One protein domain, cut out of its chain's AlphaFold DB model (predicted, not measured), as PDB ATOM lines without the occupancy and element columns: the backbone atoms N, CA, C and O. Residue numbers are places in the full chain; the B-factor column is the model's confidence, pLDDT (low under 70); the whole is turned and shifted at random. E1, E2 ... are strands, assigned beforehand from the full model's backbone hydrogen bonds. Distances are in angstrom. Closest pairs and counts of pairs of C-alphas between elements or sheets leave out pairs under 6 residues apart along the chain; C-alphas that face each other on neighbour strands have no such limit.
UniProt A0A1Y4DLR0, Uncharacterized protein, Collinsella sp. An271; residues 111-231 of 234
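What this domain is: This is residues 111 to 231 of the 234 residues of an uncharacterized protein of Collinsella sp. An271 (UniProt A0A1Y4DLR0). A strongly twisted five-stranded sheet, E1 E6 E7 E8 E9, is the middle layer of a stack of three sheets, with the four-stranded sheet E2 E3 E4 E5 partly over one face and the small three-stranded sheet E10 E11 E12 partly over the other. The strands cross those of the middle sheet at 34 degrees in the four-stranded sheet and at 15 degrees in the three-stranded one. The printed part has 121 residues, with no named helix and twelve strands, E1 to E12 in chain order; each sheet is antiparallel in the order just given, and the class is all strand. The whole is compact and rounded, with a radius of gyration of the C-alphas of 13.5 A and spans of 39 by 32 by 25 A.

Where its parts are: In the largest sheet E1 is residues 111 to 113, with C-alpha 111 at (56.044, 50.941, 154.769); E6, 163 to 170, measures 21.4 A, E7, 173 to 179, 19.9 A, E8, 183 to 190, 23.7 A, and E9, 198 to 204, 18.4 A. E2 is residues 123 to 126, E3 129 to 135, 19.2 A, and E4 141 to 147, 19.5 A. E5, residues 150 to 159, 21.8 A, bends by 63 degrees at residue 153. E10 is residues 207 to 213, 16.7 A, E11 216 to 221, 15.7 A, and E12 226 to 230, 13.1 A, with C-alpha 230 at (51.678, 50.159, 168.319).

How they stand to each other: E6 to E9 form a meander, each strand the antiparallel neighbour of the one before, as do E2 to E5 and E10 to E12. In the hairpin E7 and E8, N 176 and O 187 are within hydrogen-bond range at 2.8 A; between E1 and E6, N 112 and O 167 are, at 2.8 A. Toward the four-stranded sheet, the closest C-alphas of E6 and E3 are those of Leu 167 and Ala 132, 7.6 A. In the hairpin E3 and E4, N 144 and O 132 are 2.8 A apart. Toward the three-stranded sheet, the closest C-alphas of E6 and E10 are those of Gly 166 and Val 210, 5.6 A. In the hairpin E11 and E12, N 219 and O 227 are 2.8 A apart. E12 is apart from E6 and E7, for instance.

The domain as a whole: The two C-alphas farthest apart, those of Asp 149 and Asp 223, are 40.2 A from each other. The printed part has no cut and no long link. The mean pLDDT of the printed part is 93.4, and no printed residue is under 70.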
ATOM      1  N   ALA A 111      56.629  49.616 154.882       92.69
ATOM      2  CA  ALA A 111      56.044  50.941 154.769       92.69
ATOM      3  C   ALA A 111      56.675  51.677 153.592       92.69
ATOM      4  O   ALA A 111      57.835  51.442 153.249       92.69
ATOM      5  N   VAL A 112      55.893  52.557 152.981       93.50
ATOM      6  CA  VAL A 112      56.332  53.449 151.920       93.50
ATOM      7  C   VAL A 112      55.713  54.822 152.143       93.50
ATOM      8  O   VAL A 112      54.500  54.948 152.332       93.50
ATOM      9  N   THR A 113      56.557  55.844 152.112       93.44
ATOM     10  CA  THR A 113      56.128  57.240 152.033       93.44
ATOM     11  C   THR A 113      55.783  57.557 150.582       93.44
ATOM     12  O   THR A 113      56.454  57.105 149.656       93.44
ATOM     13  N   ILE A 114      54.691  58.281 150.387       92.31
ATOM     14  CA  ILE A 114      54.144  58.646 149.087       92.31
ATOM     15  C   ILE A 114      54.295  60.152 148.960       92.31
ATOM     16  O   ILE A 114      53.523  60.920 149.536       92.31
ATOM     17  N   ASP A 115      55.283  60.562 148.179       85.88
ATOM     18  CA  ASP A 115      55.370  61.938 147.726       85.88
ATOM     19  C   ASP A 115      54.321  62.201 146.637       85.88
ATOM     20  O   ASP A 115      53.850  61.288 145.951       85.88
ATOM     21  N   ALA A 116      53.954  63.470 146.451       76.12
ATOM     22  CA  ALA A 116      52.961  63.860 145.448       76.12
ATOM     23  C   ALA A 116      53.341  63.398 144.027       76.12
ATOM     24  O   ALA A 116      52.464  63.049 143.238       76.12
ATOM     25  N   ASP A 117      54.642  63.356 143.729       78.38
ATOM     26  CA  ASP A 117      55.182  62.925 142.438       78.38
ATOM     27  C   ASP A 117      55.187  61.389 142.265       78.38
ATOM     28  O   ASP A 117      55.262  60.899 141.137       78.38
ATOM     29  N   ASP A 118      55.043  60.627 143.356       81.38
ATOM     30  CA  ASP A 118      55.125  59.159 143.383       81.38
ATOM     31  C   ASP A 118      53.753  58.464 143.438       81.38
ATOM     32  O   ASP A 118      53.669  57.231 143.531       81.38
ATOM     33  N   LEU A 119      52.658  59.223 143.337       77.75
ATOM     34  CA  LEU A 119      51.300  58.679 143.288       77.75
ATOM     35  C   LEU A 119      51.160  57.642 142.159       77.75
ATOM     36  O   LEU A 119      51.399  57.916 140.984       77.75
ATOM     37  N   GLY A 120      50.755  56.422 142.522       71.25
ATOM     38  CA  GLY A 120      50.630  55.279 141.614       71.25
ATOM     39  C   GLY A 120      51.917  54.487 141.361       71.25
ATOM     40  O   GLY A 120      51.814  53.340 140.922       71.25
ATOM     41  N   SER A 121      53.091  55.044 141.676       80.81
ATOM     42  CA  SER A 121      54.397  54.373 141.555       80.81
ATOM     43  C   SER A 121      54.861  53.779 142.888       80.81
ATOM     44  O   SER A 121      55.401  52.671 142.921       80.81
ATOM     45  N   ALA A 122      54.602  54.481 143.995       85.44
ATOM     46  CA  ALA A 122      54.833  53.977 145.342       85.44
ATOM     47  C   ALA A 122      53.863  52.825 145.653       85.44
ATOM     48  O   ALA A 122      52.638  52.982 145.630       85.44
ATOM     49  N   SER A 123      54.421  51.644 145.919       91.31
ATOM     50  CA  SER A 123      53.651  50.430 146.178       91.31
ATOM     51  C   SER A 123      54.362  49.507 147.161       91.31
ATOM     52  O   SER A 123      55.585  49.544 147.299       91.31
ATOM     53  N   ILE A 124      53.579  48.673 147.841       93.00
ATOM     54  CA  ILE A 124      54.056  47.649 148.770       93.00
ATOM     55  C   ILE A 124      53.674  46.284 148.217       93.00
ATOM     56  O   ILE A 124      52.497  46.017 147.969       93.00
ATOM     57  N   ALA A 125      54.662  45.405 148.068       92.38
ATOM     58  CA  ALA A 125      54.428  44.005 147.748       92.38
ATOM     59  C   ALA A 125      54.331  43.186 149.042       92.38
ATOM     60  O   ALA A 125      55.287  43.107 149.813       92.38
ATOM     61  N   TYR A 126      53.188  42.540 149.254       90.31
ATOM     62  CA  TYR A 126      52.943  41.617 150.357       90.31
ATOM     63  C   TYR A 126      52.562  40.246 149.782       90.31
ATOM     64  O   TYR A 126      51.429  39.997 149.362       90.31
ATOM     65  N   GLY A 127      53.549  39.352 149.679       89.75
ATOM     66  CA  GLY A 127      53.396  38.085 148.964       89.75
ATOM     67  C   GLY A 127      53.222  38.301 147.456       89.75
ATOM     68  O   GLY A 127      54.076  38.899 146.810       89.75
ATOM     69  N   ARG A 128      52.117  37.800 146.887       91.06
ATOM     70  CA  ARG A 128      51.737  37.995 145.469       91.06
ATOM     71  C   ARG A 128      50.829  39.208 145.247       91.06
ATOM     72  O   ARG A 128      50.373  39.438 144.127       91.06
ATOM     73  N   THR A 129      50.544  39.951 146.308       93.06
ATOM     74  CA  THR A 129      49.637  41.089 146.283       93.06
ATOM     75  C   THR A 129      50.438  42.379 146.321       93.06
ATOM     76  O   THR A 129      51.390  42.497 147.089       93.06
ATOM     77  N   VAL A 130      50.053  43.347 145.498       94.19
ATOM     78  CA  VAL A 130      50.634  44.688 145.479       94.19
ATOM     79  C   VAL A 130      49.567  45.678 145.909       94.19
ATOM     80  O   VAL A 130      48.484  45.721 145.323       94.19
ATOM     81  N   TYR A 131      49.885  46.477 146.920       95.62
ATOM     82  CA  TYR A 131      49.049  47.576 147.379       95.62
ATOM     83  C   TYR A 131      49.668  48.903 146.962       95.62
ATOM     84  O   TYR A 131      50.875  49.100 147.082       95.62
ATOM     85  N   ALA A 132      48.842  49.815 146.466       95.12
ATOM     86  CA  ALA A 132      49.275  51.136 146.034       95.12
ATOM     87  C   ALA A 132      48.164  52.157 146.265       95.12
ATOM     88  O   ALA A 132      46.992  51.795 146.399       95.12
ATOM     89  N   VAL A 133      48.524  53.436 146.245       95.56
ATOM     90  CA  VAL A 133      47.556  54.532 146.196       95.56
ATOM     91  C   VAL A 133      47.482  55.066 144.776       95.56
ATOM     92  O   VAL A 133      48.514  55.294 144.144       95.56
ATOM     93  N   ARG A 134      46.266  55.262 144.263       93.31
ATOM     94  CA  ARG A 134      46.035  55.810 142.922       93.31
ATOM     95  C   ARG A 134      45.005  56.924 142.943       93.31
ATOM     96  O   ARG A 134      44.016  56.838 143.668       93.31
ATOM     97  N   SER A 135      45.230  57.917 142.088       91.69
ATOM     98  CA  SER A 135      44.219  58.903 141.717       91.69
ATOM     99  C   SER A 135      43.315  58.338 140.635       91.69
ATOM    100  O   SER A 135      43.779  57.626 139.743       91.69
ATOM    101  N   PHE A 136      42.044  58.707 140.686       90.38
ATOM    102  CA  PHE A 136      41.056  58.395 139.663       90.38
ATOM    103  C   PHE A 136      40.516  59.682 139.025       90.38
ATOM    104  O   PHE A 136      40.778  60.783 139.513       90.38
ATOM    105  N   ASP A 137      39.773  59.543 137.924       90.88
ATOM    106  CA  ASP A 137      39.255  60.672 137.130       90.88
ATOM    107  C   ASP A 137      38.253  61.558 137.895       90.88
ATOM    108  O   ASP A 137      37.991  62.694 137.507       90.88
ATOM    109  N   ASP A 138      37.699  61.049 138.994       90.94
ATOM    110  CA  ASP A 138      36.824  61.777 139.918       90.94
ATOM    111  C   ASP A 138      37.593  62.599 140.968       90.94
ATOM    112  O   ASP A 138      36.980  63.252 141.811       90.94
ATOM    113  N   GLY A 139      38.928  62.581 140.920       87.31
ATOM    114  CA  GLY A 139      39.795  63.258 141.882       87.31
ATOM    115  C   GLY A 139      39.895  62.548 143.233       87.31
ATOM    116  O   GLY A 139      40.554  63.065 144.134       87.31
ATOM    117  N   VAL A 140      39.271  61.376 143.391       91.44
ATOM    118  CA  VAL A 140      39.337  60.593 144.625       91.44
ATOM    119  C   VAL A 140      40.578  59.706 144.596       91.44
ATOM    120  O   VAL A 140      40.819  58.954 143.647       91.44
ATOM    121  N   MET A 141      41.369  59.784 145.665       94.31
ATOM    122  CA  MET A 141      42.496  58.885 145.894       94.31
ATOM    123  C   MET A 141      41.992  57.601 146.542       94.31
ATOM    124  O   MET A 141      41.215  57.650 147.495       94.31
ATOM    125  N   ARG A 142      42.440  56.443 146.057       96.06
ATOM    126  CA  ARG A 142      42.027  55.143 146.601       96.06
ATOM    127  C   ARG A 142      43.216  54.239 146.823       96.06
ATOM    128  O   ARG A 142      44.149  54.227 146.015       96.06
ATOM    129  N   VAL A 143      43.136  53.424 147.870       96.56
ATOM    130  CA  VAL A 143      44.002  52.253 147.980       96.56
ATOM    131  C   VAL A 143      43.481  51.199 147.012       96.56
ATOM    132  O   VAL A 143      42.288  50.884 146.978       96.56
ATOM    133  N   VAL A 144      44.385  50.666 146.202       96.12
ATOM    134  CA  VAL A 144      44.099  49.615 145.233       96.12
ATOM    135  C   VAL A 144      44.952  48.392 145.515       96.12
ATOM    136  O   VAL A 144      46.037  48.480 146.091       96.12
ATOM    137  N   ARG A 145      44.458  47.255 145.046       95.38
ATOM    138  CA  ARG A 145      45.144  45.975 145.060       95.38
ATOM    139  C   ARG A 145      45.338  45.465 143.645       95.38
ATOM    140  O   ARG A 145      44.360  45.374 142.908       95.38
ATOM    141  N   SER A 146      46.542  45.030 143.310       95.12
ATOM    142  CA  SER A 146      46.828  44.238 142.110       95.12
ATOM    143  C   SER A 146      47.637  42.983 142.446       95.12
ATOM    144  O   SER A 146      48.039  42.759 143.589       95.12
ATOM    145  N   SER A 147      47.825  42.118 141.451       94.00
ATOM    146  CA  SER A 147      48.701  40.946 141.548       94.00
ATOM    147  C   SER A 147      50.090  41.305 141.030       94.00
ATOM    148  O   SER A 147      50.199  42.020 140.034       94.00
ATOM    149  N   THR A 148      51.149  40.742 141.616       91.44
ATOM    150  CA  THR A 148      52.522  40.872 141.084       91.44
ATOM    151  C   THR A 148      52.637  40.396 139.635       91.44
ATOM    152  O   THR A 148      53.458  40.905 138.880       91.44
ATOM    153  N   ASP A 149      51.792  39.443 139.235       92.19
ATOM    154  CA  ASP A 149      51.774  38.887 137.875       92.19
ATOM    155  C   ASP A 149      50.925  39.722 136.900       92.19
ATOM    156  O   ASP A 149      50.981  39.512 135.690       92.19
ATOM    157  N   ALA A 150      50.099  40.634 137.417       90.81
ATOM    158  CA  ALA A 150      49.177  41.457 136.639       90.81
ATOM    159  C   ALA A 150      49.004  42.841 137.301       90.81
ATOM    160  O   ALA A 150      47.915  43.153 137.790       90.81
ATOM    161  N   PRO A 151      50.058  43.677 137.336       85.00
ATOM    162  CA  PRO A 151      50.058  44.939 138.085       85.00
ATOM    163  C   PRO A 151      49.071  45.981 137.535       85.00
ATOM    164  O   PRO A 151      48.605  46.842 138.283       85.00
ATOM    165  N   ASP A 152      48.720  45.879 136.250       88.06
ATOM    166  CA  ASP A 152      47.770  46.771 135.574       88.06
ATOM    167  C   ASP A 152      46.304  46.379 135.803       88.06
ATOM    168  O   ASP A 152      45.401  47.173 135.542       88.06
ATOM    169  N   SER A 153      46.050  45.170 136.313       92.75
ATOM    170  CA  SER A 153      44.718  44.732 136.718       92.75
ATOM    171  C   SER A 153      44.574  44.928 138.218       92.75
ATOM    172  O   SER A 153      45.140  44.180 139.020       92.75
ATOM    173  N   PHE A 154      43.834  45.965 138.599       94.25
ATOM    174  CA  PHE A 154      43.660  46.339 139.994       94.25
ATOM    175  C   PHE A 154      42.189  46.421 140.394       94.25
ATOM    176  O   PHE A 154      41.303  46.685 139.582       94.25
ATOM    177  N   VAL A 155      41.953  46.213 141.684       94.81
ATOM    178  CA  VAL A 155      40.663  46.372 142.352       94.81
ATOM    179  C   VAL A 155      40.811  47.478 143.386       94.81
ATOM    180  O   VAL A 155      41.796  47.510 144.122       94.81
ATOM    181  N   SER A 156      39.851  48.397 143.436       95.06
ATOM    182  CA  SER A 156      39.807  49.402 144.495       95.06
ATOM    183  C   SER A 156      39.348  48.770 145.808       95.06
ATOM    184  O   SER A 156      38.387  48.003 145.814       95.06
ATOM    185  N   LEU A 157      40.054  49.082 146.897       95.81
ATOM    186  CA  LEU A 157      39.734  48.596 148.238       95.81
ATOM    187  C   LEU A 157      38.906  49.624 149.011       95.81
ATOM    188  O   LEU A 157      37.825  49.305 149.497       95.81
ATOM    189  N   PHE A 158      39.409  50.855 149.118       96.19
ATOM    190  CA  PHE A 158      38.720  51.941 149.810       96.19
ATOM    191  C   PHE A 158      39.226  53.322 149.386       96.19
ATOM    192  O   PHE A 158      40.358  53.473 148.911       96.19
ATOM    193  N   ASP A 159      38.377  54.325 149.604       96.31
ATOM    194  CA  ASP A 159      38.669  55.735 149.363       96.31
ATOM    195  C   ASP A 159      39.491  56.324 150.517       96.31
ATOM    196  O   ASP A 159      39.229  56.068 151.694       96.31
ATOM    197  N   ILE A 160      40.481  57.147 150.181       95.44
ATOM    198  CA  ILE A 160      41.294  57.882 151.148       95.44
ATOM    199  C   ILE A 160      40.685  59.269 151.333       95.44
ATOM    200  O   ILE A 160      40.473  60.007 150.371       95.44
ATOM    201  N   SER A 161      40.434  59.636 152.587       92.12
ATOM    202  CA  SER A 161      40.040  60.999 152.941       92.12
ATOM    203  C   SER A 161      41.292  61.858 153.112       92.12
ATOM    204  O   SER A 161      42.084  61.606 154.016       92.12
ATOM    205  N   GLY A 162      41.464  62.864 152.252       93.31
ATOM    206  CA  GLY A 162      42.604  63.783 152.298       93.31
ATOM    207  C   GLY A 162      43.741  63.432 151.338       93.31
ATOM    208  O   GLY A 162      43.559  62.692 150.369       93.31
ATOM    209  N   THR A 163      44.920  63.992 151.604       95.06
ATOM    210  CA  THR A 163      46.125  63.813 150.780       95.06
ATOM    211  C   THR A 163      46.954  62.644 151.316       95.06
ATOM    212  O   THR A 163      47.448  62.743 152.441       95.06
ATOM    213  N   PRO A 164      47.144  61.555 150.552       95.88
ATOM    214  CA  PRO A 164      47.950  60.414 150.980       95.88
ATOM    215  C   PRO A 164      49.392  60.826 151.301       95.88
ATOM    216  O   PRO A 164      49.994  61.584 150.548       95.88
ATOM    217  N   VAL A 165      49.928  60.309 152.406       96.69
ATOM    218  CA  VAL A 165      51.324  60.511 152.842       96.69
ATOM    219  C   VAL A 165      52.098  59.208 152.807       96.69
ATOM    220  O   VAL A 165      53.299  59.201 152.580       96.69
ATOM    221  N   GLY A 166      51.430  58.085 153.046       96.06
ATOM    222  CA  GLY A 166      52.104  56.805 153.058       96.06
ATOM    223  C   GLY A 166      51.153  55.640 153.209       96.06
ATOM    224  O   GLY A 166      49.977  55.786 153.559       96.06
ATOM    225  N   LEU A 167      51.704  54.470 152.938       96.75
ATOM    226  CA  LEU A 167      51.057  53.187 153.118       96.75
ATOM    227  C   LEU A 167      51.977  52.308 153.961       96.75
ATOM    228  O   LEU A 167      53.195  52.362 153.813       96.75
ATOM    229  N   ALA A 168      51.406  51.472 154.813       96.81
ATOM    230  CA  ALA A 168      52.125  50.404 155.483       96.81
ATOM    231  C   ALA A 168      51.310  49.115 155.448       96.81
ATOM    232  O   ALA A 168      50.081  49.144 155.434       96.81
ATOM    233  N   VAL A 169      51.996  47.981 155.439       96.12
ATOM    234  CA  VAL A 169      51.400  46.661 155.618       96.12
ATOM    235  C   VAL A 169      52.115  45.982 156.771       96.12
ATOM    236  O   VAL A 169      53.328  45.770 156.720       96.12
ATOM    237  N   TYR A 170      51.354  45.635 157.802       94.81
ATOM    238  CA  TYR A 170      51.840  44.908 158.966       94.81
ATOM    239  C   TYR A 170      50.896  43.738 159.247       94.81
ATOM    240  O   TYR A 170      49.693  43.936 159.405       94.81
ATOM    241  N   ASN A 171      51.430  42.513 159.248       92.62
ATOM    242  CA  ASN A 171      50.673  41.270 159.449       92.62
ATOM    243  C   ASN A 171      49.407  41.149 158.570       92.62
ATOM    244  O   ASN A 171      48.387  40.613 158.997       92.62
ATOM    245  N   GLY A 172      49.469  41.647 157.330       91.81
ATOM    246  CA  GLY A 172      48.357  41.597 156.372       91.81
ATOM    247  C   GLY A 172      47.302  42.697 156.543       91.81
ATOM    248  O   GLY A 172      46.403  42.800 155.710       91.81
ATOM    249  N   THR A 173      47.427  43.551 157.561       95.12
ATOM    250  CA  THR A 173      46.620  44.767 157.704       95.12
ATOM    251  C   THR A 173      47.299  45.919 156.978       95.12
ATOM    252  O   THR A 173      48.496  46.157 157.140       95.12
ATOM    253  N   ILE A 174      46.524  46.642 156.179       96.88
ATOM    254  CA  ILE A 174      46.945  47.828 155.443       96.88
ATOM    255  C   ILE A 174      46.629  49.060 156.284       96.88
ATOM    256  O   ILE A 174      45.501  49.228 156.742       96.88
ATOM    257  N   TYR A 175      47.610  49.941 156.430       97.44
ATOM    258  CA  TYR A 175      47.489  51.222 157.109       97.44
ATOM    259  C   TYR A 175      47.752  52.333 156.101       97.44
ATOM    260  O   TYR A 175      48.845  52.424 155.544       97.44
ATOM    261  N   ALA A 176      46.751  53.168 155.851       97.56
ATOM    262  CA  ALA A 176      46.876  54.353 155.013       97.56
ATOM    263  C   ALA A 176      46.955  55.594 155.903       97.56
ATOM    264  O   ALA A 176      46.083  55.806 156.749       97.56
ATOM    265  N   VAL A 177      47.988  56.408 155.694       97.88
ATOM    266  CA  VAL A 177      48.163  57.693 156.376       97.88
ATOM    267  C   VAL A 177      47.855  58.808 155.389       97.88
ATOM    268  O   VAL A 177      48.395  58.820 154.279       97.88
ATOM    269  N   ALA A 178      47.000  59.743 155.786       97.31
ATOM    270  CA  ALA A 178      46.618  60.873 154.950       97.31
ATOM    271  C   ALA A 178      46.531  62.170 155.756       97.31
ATOM    272  O   ALA A 178      46.066  62.178 156.893       97.31
ATOM    273  N   ASN A 179      46.963  63.271 155.147       97.50
ATOM    274  CA  ASN A 179      46.799  64.611 155.685       97.50
ATOM    275  C   ASN A 179      45.398  65.149 155.384       97.50
ATOM    276  O   ASN A 179      44.903  65.059 154.259       97.50
ATOM    277  N   LEU A 180      44.814  65.777 156.393       96.06
ATOM    278  CA  LEU A 180      43.618  66.605 156.338       96.06
ATOM    279  C   LEU A 180      44.018  68.071 156.597       96.06
ATOM    280  O   LEU A 180      45.199  68.406 156.718       96.06
ATOM    281  N   ASP A 181      43.036  68.964 156.699       94.56
ATOM    282  CA  ASP A 181      43.287  70.363 157.050       94.56
ATOM    283  C   ASP A 181      43.720  70.498 158.521       94.56
ATOM    284  O   ASP A 181      42.902  70.590 159.436       94.56
ATOM    285  N   GLY A 182      45.036  70.535 158.748       93.19
ATOM    286  CA  GLY A 182      45.646  70.755 160.066       93.19
ATOM    287  C   GLY A 182      45.757  69.510 160.957       93.19
ATOM    288  O   GLY A 182      46.253  69.615 162.083       93.19
ATOM    289  N   SER A 183      45.337  68.348 160.462       97.06
ATOM    290  CA  SER A 183      45.509  67.041 161.099       97.06
ATOM    291  C   SER A 183      45.966  65.995 160.083       97.06
ATOM    292  O   SER A 183      45.986  66.238 158.876       97.06
ATOM    293  N   TYR A 184      46.323  64.813 160.566       97.50
ATOM    294  CA  TYR A 184      46.459  63.617 159.746       97.50
ATOM    295  C   TYR A 184      45.667  62.472 160.368       97.50
ATOM    296  O   TYR A 184      45.443  62.429 161.578       97.50
ATOM    297  N   THR A 185      45.245  61.537 159.527       97.56
ATOM    298  CA  THR A 185      44.464  60.363 159.905       97.56
ATOM    299  C   THR A 185      45.209  59.082 159.552       97.56
ATOM    300  O   THR A 185      45.990  59.046 158.596       97.56
ATOM    301  N   VAL A 186      44.958  58.030 160.329       97.81
ATOM    302  CA  VAL A 186      45.424  56.669 160.060       97.81
ATOM    303  C   VAL A 186      44.205  55.770 159.919       97.81
ATOM    304  O   VAL A 186      43.459  55.560 160.879       97.81
ATOM    305  N   CYS A 187      44.027  55.206 158.729       97.44
ATOM    306  CA  CYS A 187      42.985  54.230 158.437       97.44
ATOM    307  C   CYS A 187      43.589  52.833 158.320       97.44
ATOM    308  O   CYS A 187      44.548  52.641 157.577       97.44
ATOM    309  N   ALA A 188      43.004  51.864 159.014       97.12
ATOM    310  CA  ALA A 188      43.339  50.453 158.907       97.12
ATOM    311  C   ALA A 188      42.308  49.709 158.053       97.12
ATOM    312  O   ALA A 188      41.109  49.991 158.103       97.12
ATOM    313  N   TYR A 189      42.778  48.730 157.290       97.12
ATOM    314  CA  TYR A 189      41.950  47.876 156.454       97.12
ATOM    315  C   TYR A 189      42.575  46.486 156.341       97.12
ATOM    316  O   TYR A 189      43.760  46.352 156.045       97.12
ATOM    317  N   VAL A 190      41.769  45.447 156.538       95.06
ATOM    318  CA  VAL A 190      42.175  44.062 156.279       95.06
ATOM    319  C   VAL A 190      41.574  43.639 154.953       95.06
ATOM    320  O   VAL A 190      40.364  43.737 154.767       95.06
ATOM    321  N   ASP A 191      42.403  43.135 154.047       92.25
ATOM    322  CA  ASP A 191      41.963  42.653 152.741       92.25
ATOM    323  C   ASP A 191      41.275  41.283 152.851       92.25
ATOM    324  O   ASP A 191      41.855  40.227 152.593       92.25
ATOM    325  N   ALA A 192      40.024  41.322 153.297       89.62
ATOM    326  CA  ALA A 192      39.132  40.187 153.447       89.62
ATOM    327  C   ALA A 192      37.738  40.544 152.915       89.62
ATOM    328  O   ALA A 192      37.382  41.717 152.763       89.62
ATOM    329  N   ASP A 193      36.948  39.519 152.601       86.62
ATOM    330  CA  ASP A 193      35.610  39.717 152.051       86.62
ATOM    331  C   ASP A 193      34.700  40.448 153.050       86.62
ATOM    332  O   ASP A 193      34.628  40.091 154.228       86.62
ATOM    333  N   GLY A 194      34.022  41.495 152.578       87.19
ATOM    334  CA  GLY A 194      33.155  42.345 153.396       87.19
ATOM    335  C   GLY A 194      33.868  43.302 154.364       87.19
ATOM    336  O   GLY A 194      33.183  43.979 155.133       87.19
ATOM    337  N   SER A 195      35.201  43.393 154.343       92.62
ATOM    338  CA  SER A 195      35.938  44.352 155.174       92.62
ATOM    339  C   SER A 195      35.600  45.802 154.835       92.62
ATOM    340  O   SER A 195      35.425  46.167 153.672       92.62
ATOM    341  N   VAL A 196      35.595  46.652 155.862       94.62
ATOM    342  CA  VAL A 196      35.436  48.108 155.742       94.62
ATOM    343  C   VAL A 196      36.627  48.816 156.392       94.62
ATOM    344  O   VAL A 196      37.138  48.319 157.399       94.62
ATOM    345  N   PRO A 197      37.102  49.947 155.837       96.12
ATOM    346  CA  PRO A 197      38.186  50.705 156.450       96.12
ATOM    347  C   PRO A 197      37.734  51.299 157.788       96.12
ATOM    348  O   PRO A 197      36.597  51.756 157.928       96.12
ATOM    349  N   VAL A 198      38.639  51.323 158.764       96.38
ATOM    350  CA  VAL A 198      38.402  51.904 160.089       96.38
ATOM    351  C   VAL A 198      39.467  52.951 160.373       96.38
ATOM    352  O   VAL A 198      40.660  52.666 160.318       96.38
ATOM    353  N   GLN A 199      39.042  54.160 160.720       96.75
ATOM    354  CA  GLN A 199      39.936  55.191 161.235       96.75
ATOM    355  C   GLN A 199      40.348  54.838 162.669       96.75
ATOM    356  O   GLN A 199      39.495  54.714 163.550       96.75
ATOM    357  N   ILE A 200      41.648  54.665 162.904       96.00
ATOM    358  CA  ILE A 200      42.192  54.214 164.196       96.00
ATOM    359  C   ILE A 200      42.956  55.302 164.952       96.00
ATOM    360  O   ILE A 200      43.173  55.157 166.158       96.00
ATOM    361  N   ALA A 201      43.350  56.374 164.263       95.69
ATOM    362  CA  ALA A 201      43.959  57.557 164.857       95.69
ATOM    363  C   ALA A 201      43.654  58.800 164.012       95.69
ATOM    364  O   ALA A 201      43.536  58.716 162.789       95.69
ATOM    365  N   GLU A 202      43.558  59.945 164.676       96.50
ATOM    366  CA  GLU A 202      43.615  61.267 164.062       96.50
ATOM    367  C   GLU A 202      44.326  62.204 165.022       96.50
ATOM    368  O   GLU A 202      43.950  62.314 166.186       96.50
ATOM    369  N   GLU A 203      45.366  62.852 164.524       96.62
ATOM    370  CA  GLU A 203      46.280  63.640 165.334       96.62
ATOM    371  C   GLU A 203      46.555  64.975 164.645       96.62
ATOM    372  O   GLU A 203      46.566  65.089 163.419       96.62
ATOM    373  N   SER A 204      46.778  66.018 165.440       96.19
ATOM    374  CA  SER A 204      47.091  67.347 164.908       96.19
ATOM    375  C   SER A 204      48.462  67.378 164.230       96.19
ATOM    376  O   SER A 204      49.412  66.772 164.731       96.19
ATOM    377  N   GLY A 205      48.598  68.173 163.168       94.75
ATOM    378  CA  GLY A 205      49.855  68.370 162.450       94.75
ATOM    379  C   GLY A 205      49.766  67.978 160.980       94.75
ATOM    380  O   GLY A 205      48.688  67.757 160.439       94.75
ATOM    381  N   THR A 206      50.922  67.919 160.324       97.00
ATOM    382  CA  THR A 206      51.040  67.520 158.917       97.00
ATOM    383  C   THR A 206      52.090  66.431 158.829       97.00
ATOM    384  O   THR A 206      53.275  66.706 159.030       97.00
ATOM    385  N   ALA A 207      51.652  65.206 158.555       96.81
ATOM    386  CA  ALA A 207      52.526  64.067 158.340       96.81
ATOM    387  C   ALA A 207      53.330  64.257 157.044       96.81
ATOM    388  O   ALA A 207      52.821  64.773 156.048       96.81
ATOM    389  N   SER A 208      54.594  63.849 157.069       96.00
ATOM    390  CA  SER A 208      55.523  63.937 155.940       96.00
ATOM    391  C   SER A 208      56.258  62.632 155.653       96.00
ATOM    392  O   SER A 208      56.846  62.513 154.589       96.00
ATOM    393  N   ASP A 209      56.275  61.684 156.589       96.00
ATOM    394  CA  ASP A 209      56.954  60.400 156.409       96.00
ATOM    395  C   ASP A 209      56.277  59.302 157.233       96.00
ATOM    396  O   ASP A 209      55.772  59.566 158.332       96.00
ATOM    397  N   VAL A 210      56.274  58.082 156.693       95.94
ATOM    398  CA  VAL A 210      55.701  56.885 157.308       95.94
ATOM    399  C   VAL A 210      56.717  55.748 157.260       95.94
ATOM    400  O   VAL A 210      57.188  55.355 156.195       95.94
ATOM    401  N   ALA A 211      56.995  55.161 158.419       95.38
ATOM    402  CA  ALA A 211      57.907  54.035 158.559       95.38
ATOM    403  C   ALA A 211      57.348  52.980 159.521       95.38
ATOM    404  O   ALA A 211      56.472  53.260 160.341       95.38
ATOM    405  N   LEU A 212      57.891  51.765 159.443       94.94
ATOM    406  CA  LEU A 212      57.690  50.730 160.454       94.94
ATOM    407  C   LEU A 212      58.986  50.512 161.236       94.94
ATOM    408  O   LEU A 212      60.047  50.320 160.641       94.94
ATOM    409  N   ASP A 213      58.876  50.492 162.561       92.38
ATOM    410  CA  ASP A 213      59.914  50.026 163.482       92.38
ATOM    411  C   ASP A 213      59.358  48.840 164.283       92.38
ATOM    412  O   ASP A 213      58.638  48.998 165.272       92.38
ATOM    413  N   GLY A 214      59.596  47.625 163.780       91.06
ATOM    414  CA  GLY A 214      58.981  46.412 164.319       91.06
ATOM    415  C   GLY A 214      57.453  46.435 164.189       91.06
ATOM    416  O   GLY A 214      56.927  46.385 163.076       91.06
ATOM    417  N   SER A 215      56.752  46.479 165.324       93.12
ATOM    418  CA  SER A 215      55.291  46.614 165.404       93.12
ATOM    419  C   SER A 215      54.803  48.059 165.453       93.12
ATOM    420  O   SER A 215      53.602  48.283 165.554       93.12
ATOM    421  N   GLN A 216      55.695  49.049 165.414       96.12
ATOM    422  CA  GLN A 216      55.308  50.448 165.551       96.12
ATOM    423  C   GLN A 216      55.202  51.116 164.187       96.12
ATOM    424  O   GLN A 216      56.178  51.181 163.437       96.12
ATOM    425  N   LEU A 217      54.028  51.668 163.891       96.81
ATOM    426  CA  LEU A 217      53.855  52.623 162.808       96.81
ATOM    427  C   LEU A 217      54.340  53.988 163.282       96.81
ATOM    428  O   LEU A 217      53.733  54.604 164.160       96.81
ATOM    429  N   LYS A 218      55.428  54.457 162.682       97.44
ATOM    430  CA  LYS A 218      56.025  55.752 162.973       97.44
ATOM    431  C   LYS A 218      55.627  56.759 161.909       97.44
ATOM    432  O   LYS A 218      55.867  56.543 160.724       97.44
ATOM    433  N   ILE A 219      55.047  57.867 162.349       97.75
ATOM    434  CA  ILE A 219      54.601  58.962 161.493       97.75
ATOM    435  C   ILE A 219      55.384  60.206 161.888       97.75
ATOM    436  O   ILE A 219      55.230  60.715 163.000       97.75
ATOM    437  N   THR A 220      56.232  60.697 160.988       97.19
ATOM    438  CA  THR A 220      56.990  61.933 161.207       97.19
ATOM    439  C   THR A 220      56.217  63.107 160.622       97.19
ATOM    440  O   THR A 220      55.745  63.044 159.489       97.19
ATOM    441  N   CYS A 221      56.090  64.180 161.394       95.81
ATOM    442  CA  CYS A 221      55.460  65.427 160.984       95.81
ATOM    443  C   CYS A 221      56.488  66.427 160.442       95.81
ATOM    444  O   CYS A 221      57.675  66.378 160.772       95.81
ATOM    445  N   THR A 222      56.015  67.408 159.675       95.44
ATOM    446  CA  THR A 222      56.846  68.483 159.103       95.44
ATOM    447  C   THR A 222      57.554  69.350 160.151       95.44
ATOM    448  O   THR A 222      58.579  69.961 159.851       95.44
ATOM    449  N   ASP A 223      57.049  69.393 161.388       92.69
ATOM    450  CA  ASP A 223      57.680  70.075 162.526       92.69
ATOM    451  C   ASP A 223      58.786  69.241 163.207       92.69
ATOM    452  O   ASP A 223      59.395  69.689 164.182       92.69
ATOM    453  N   GLY A 224      59.059  68.040 162.690       90.94
ATOM    454  CA  GLY A 224      60.066  67.109 163.186       90.94
ATOM    455  C   GLY A 224      59.608  66.245 164.361       90.94
ATOM    456  O   GLY A 224      60.405  65.447 164.857       90.94
ATOM    457  N   LYS A 225      58.359  66.374 164.830       92.56
ATOM    458  CA  LYS A 225      57.806  65.444 165.824       92.56
ATOM    459  C   LYS A 225      57.463  64.112 165.171       92.56
ATOM    460  O   LYS A 225      57.114  64.066 163.995       92.56
ATOM    461  N   ALA A 226      57.518  63.042 165.954       93.19
ATOM    462  CA  ALA A 226      57.054  61.729 165.534       93.19
ATOM    463  C   ALA A 226      55.933  61.242 166.451       93.19
ATOM    464  O   ALA A 226      55.990  61.439 167.667       93.19
ATOM    465  N   PHE A 227      54.940  60.603 165.850       94.06
ATOM    466  CA  PHE A 227      53.917  59.823 166.528       94.06
ATOM    467  C   PHE A 227      54.172  58.345 166.256       94.06
ATOM    468  O   PHE A 227      54.491  57.966 165.130       94.06
ATOM    469  N   GLU A 228      54.057  57.525 167.291       95.88
ATOM    470  CA  GLU A 228      54.295  56.087 167.219       95.88
ATOM    471  C   GLU A 228      53.017  55.367 167.643       95.88
ATOM    472  O   GLU A 228      52.471  55.610 168.722       95.88
ATOM    473  N   LEU A 229      52.523  54.500 166.763       95.06
ATOM    474  CA  LEU A 229      51.319  53.712 166.968       95.06
ATOM    475  C   LEU A 229      51.685  52.232 167.012       95.06
ATOM    476  O   LEU A 229      52.136  51.674 166.015       95.06
ATOM    477  N   ASP A 230      51.465  51.598 168.158       95.38
ATOM    478  CA  ASP A 230      51.678  50.159 168.319       95.38
ATOM    479  C   ASP A 230      50.579  49.355 167.607       95.38
ATOM    480  O   ASP A 230      49.384  49.523 167.882       95.38
ATOM    481  N   LEU A 231      51.001  48.494 166.680       93.38
ATOM    482  CA  LEU A 231      50.138  47.692 165.818       93.38
ATOM    483  C   LEU A 231      49.890  46.276 166.355       93.38
ATOM    484  O   LEU A 231      48.958  45.628 165.892       93.38
TER     485      LEU A 231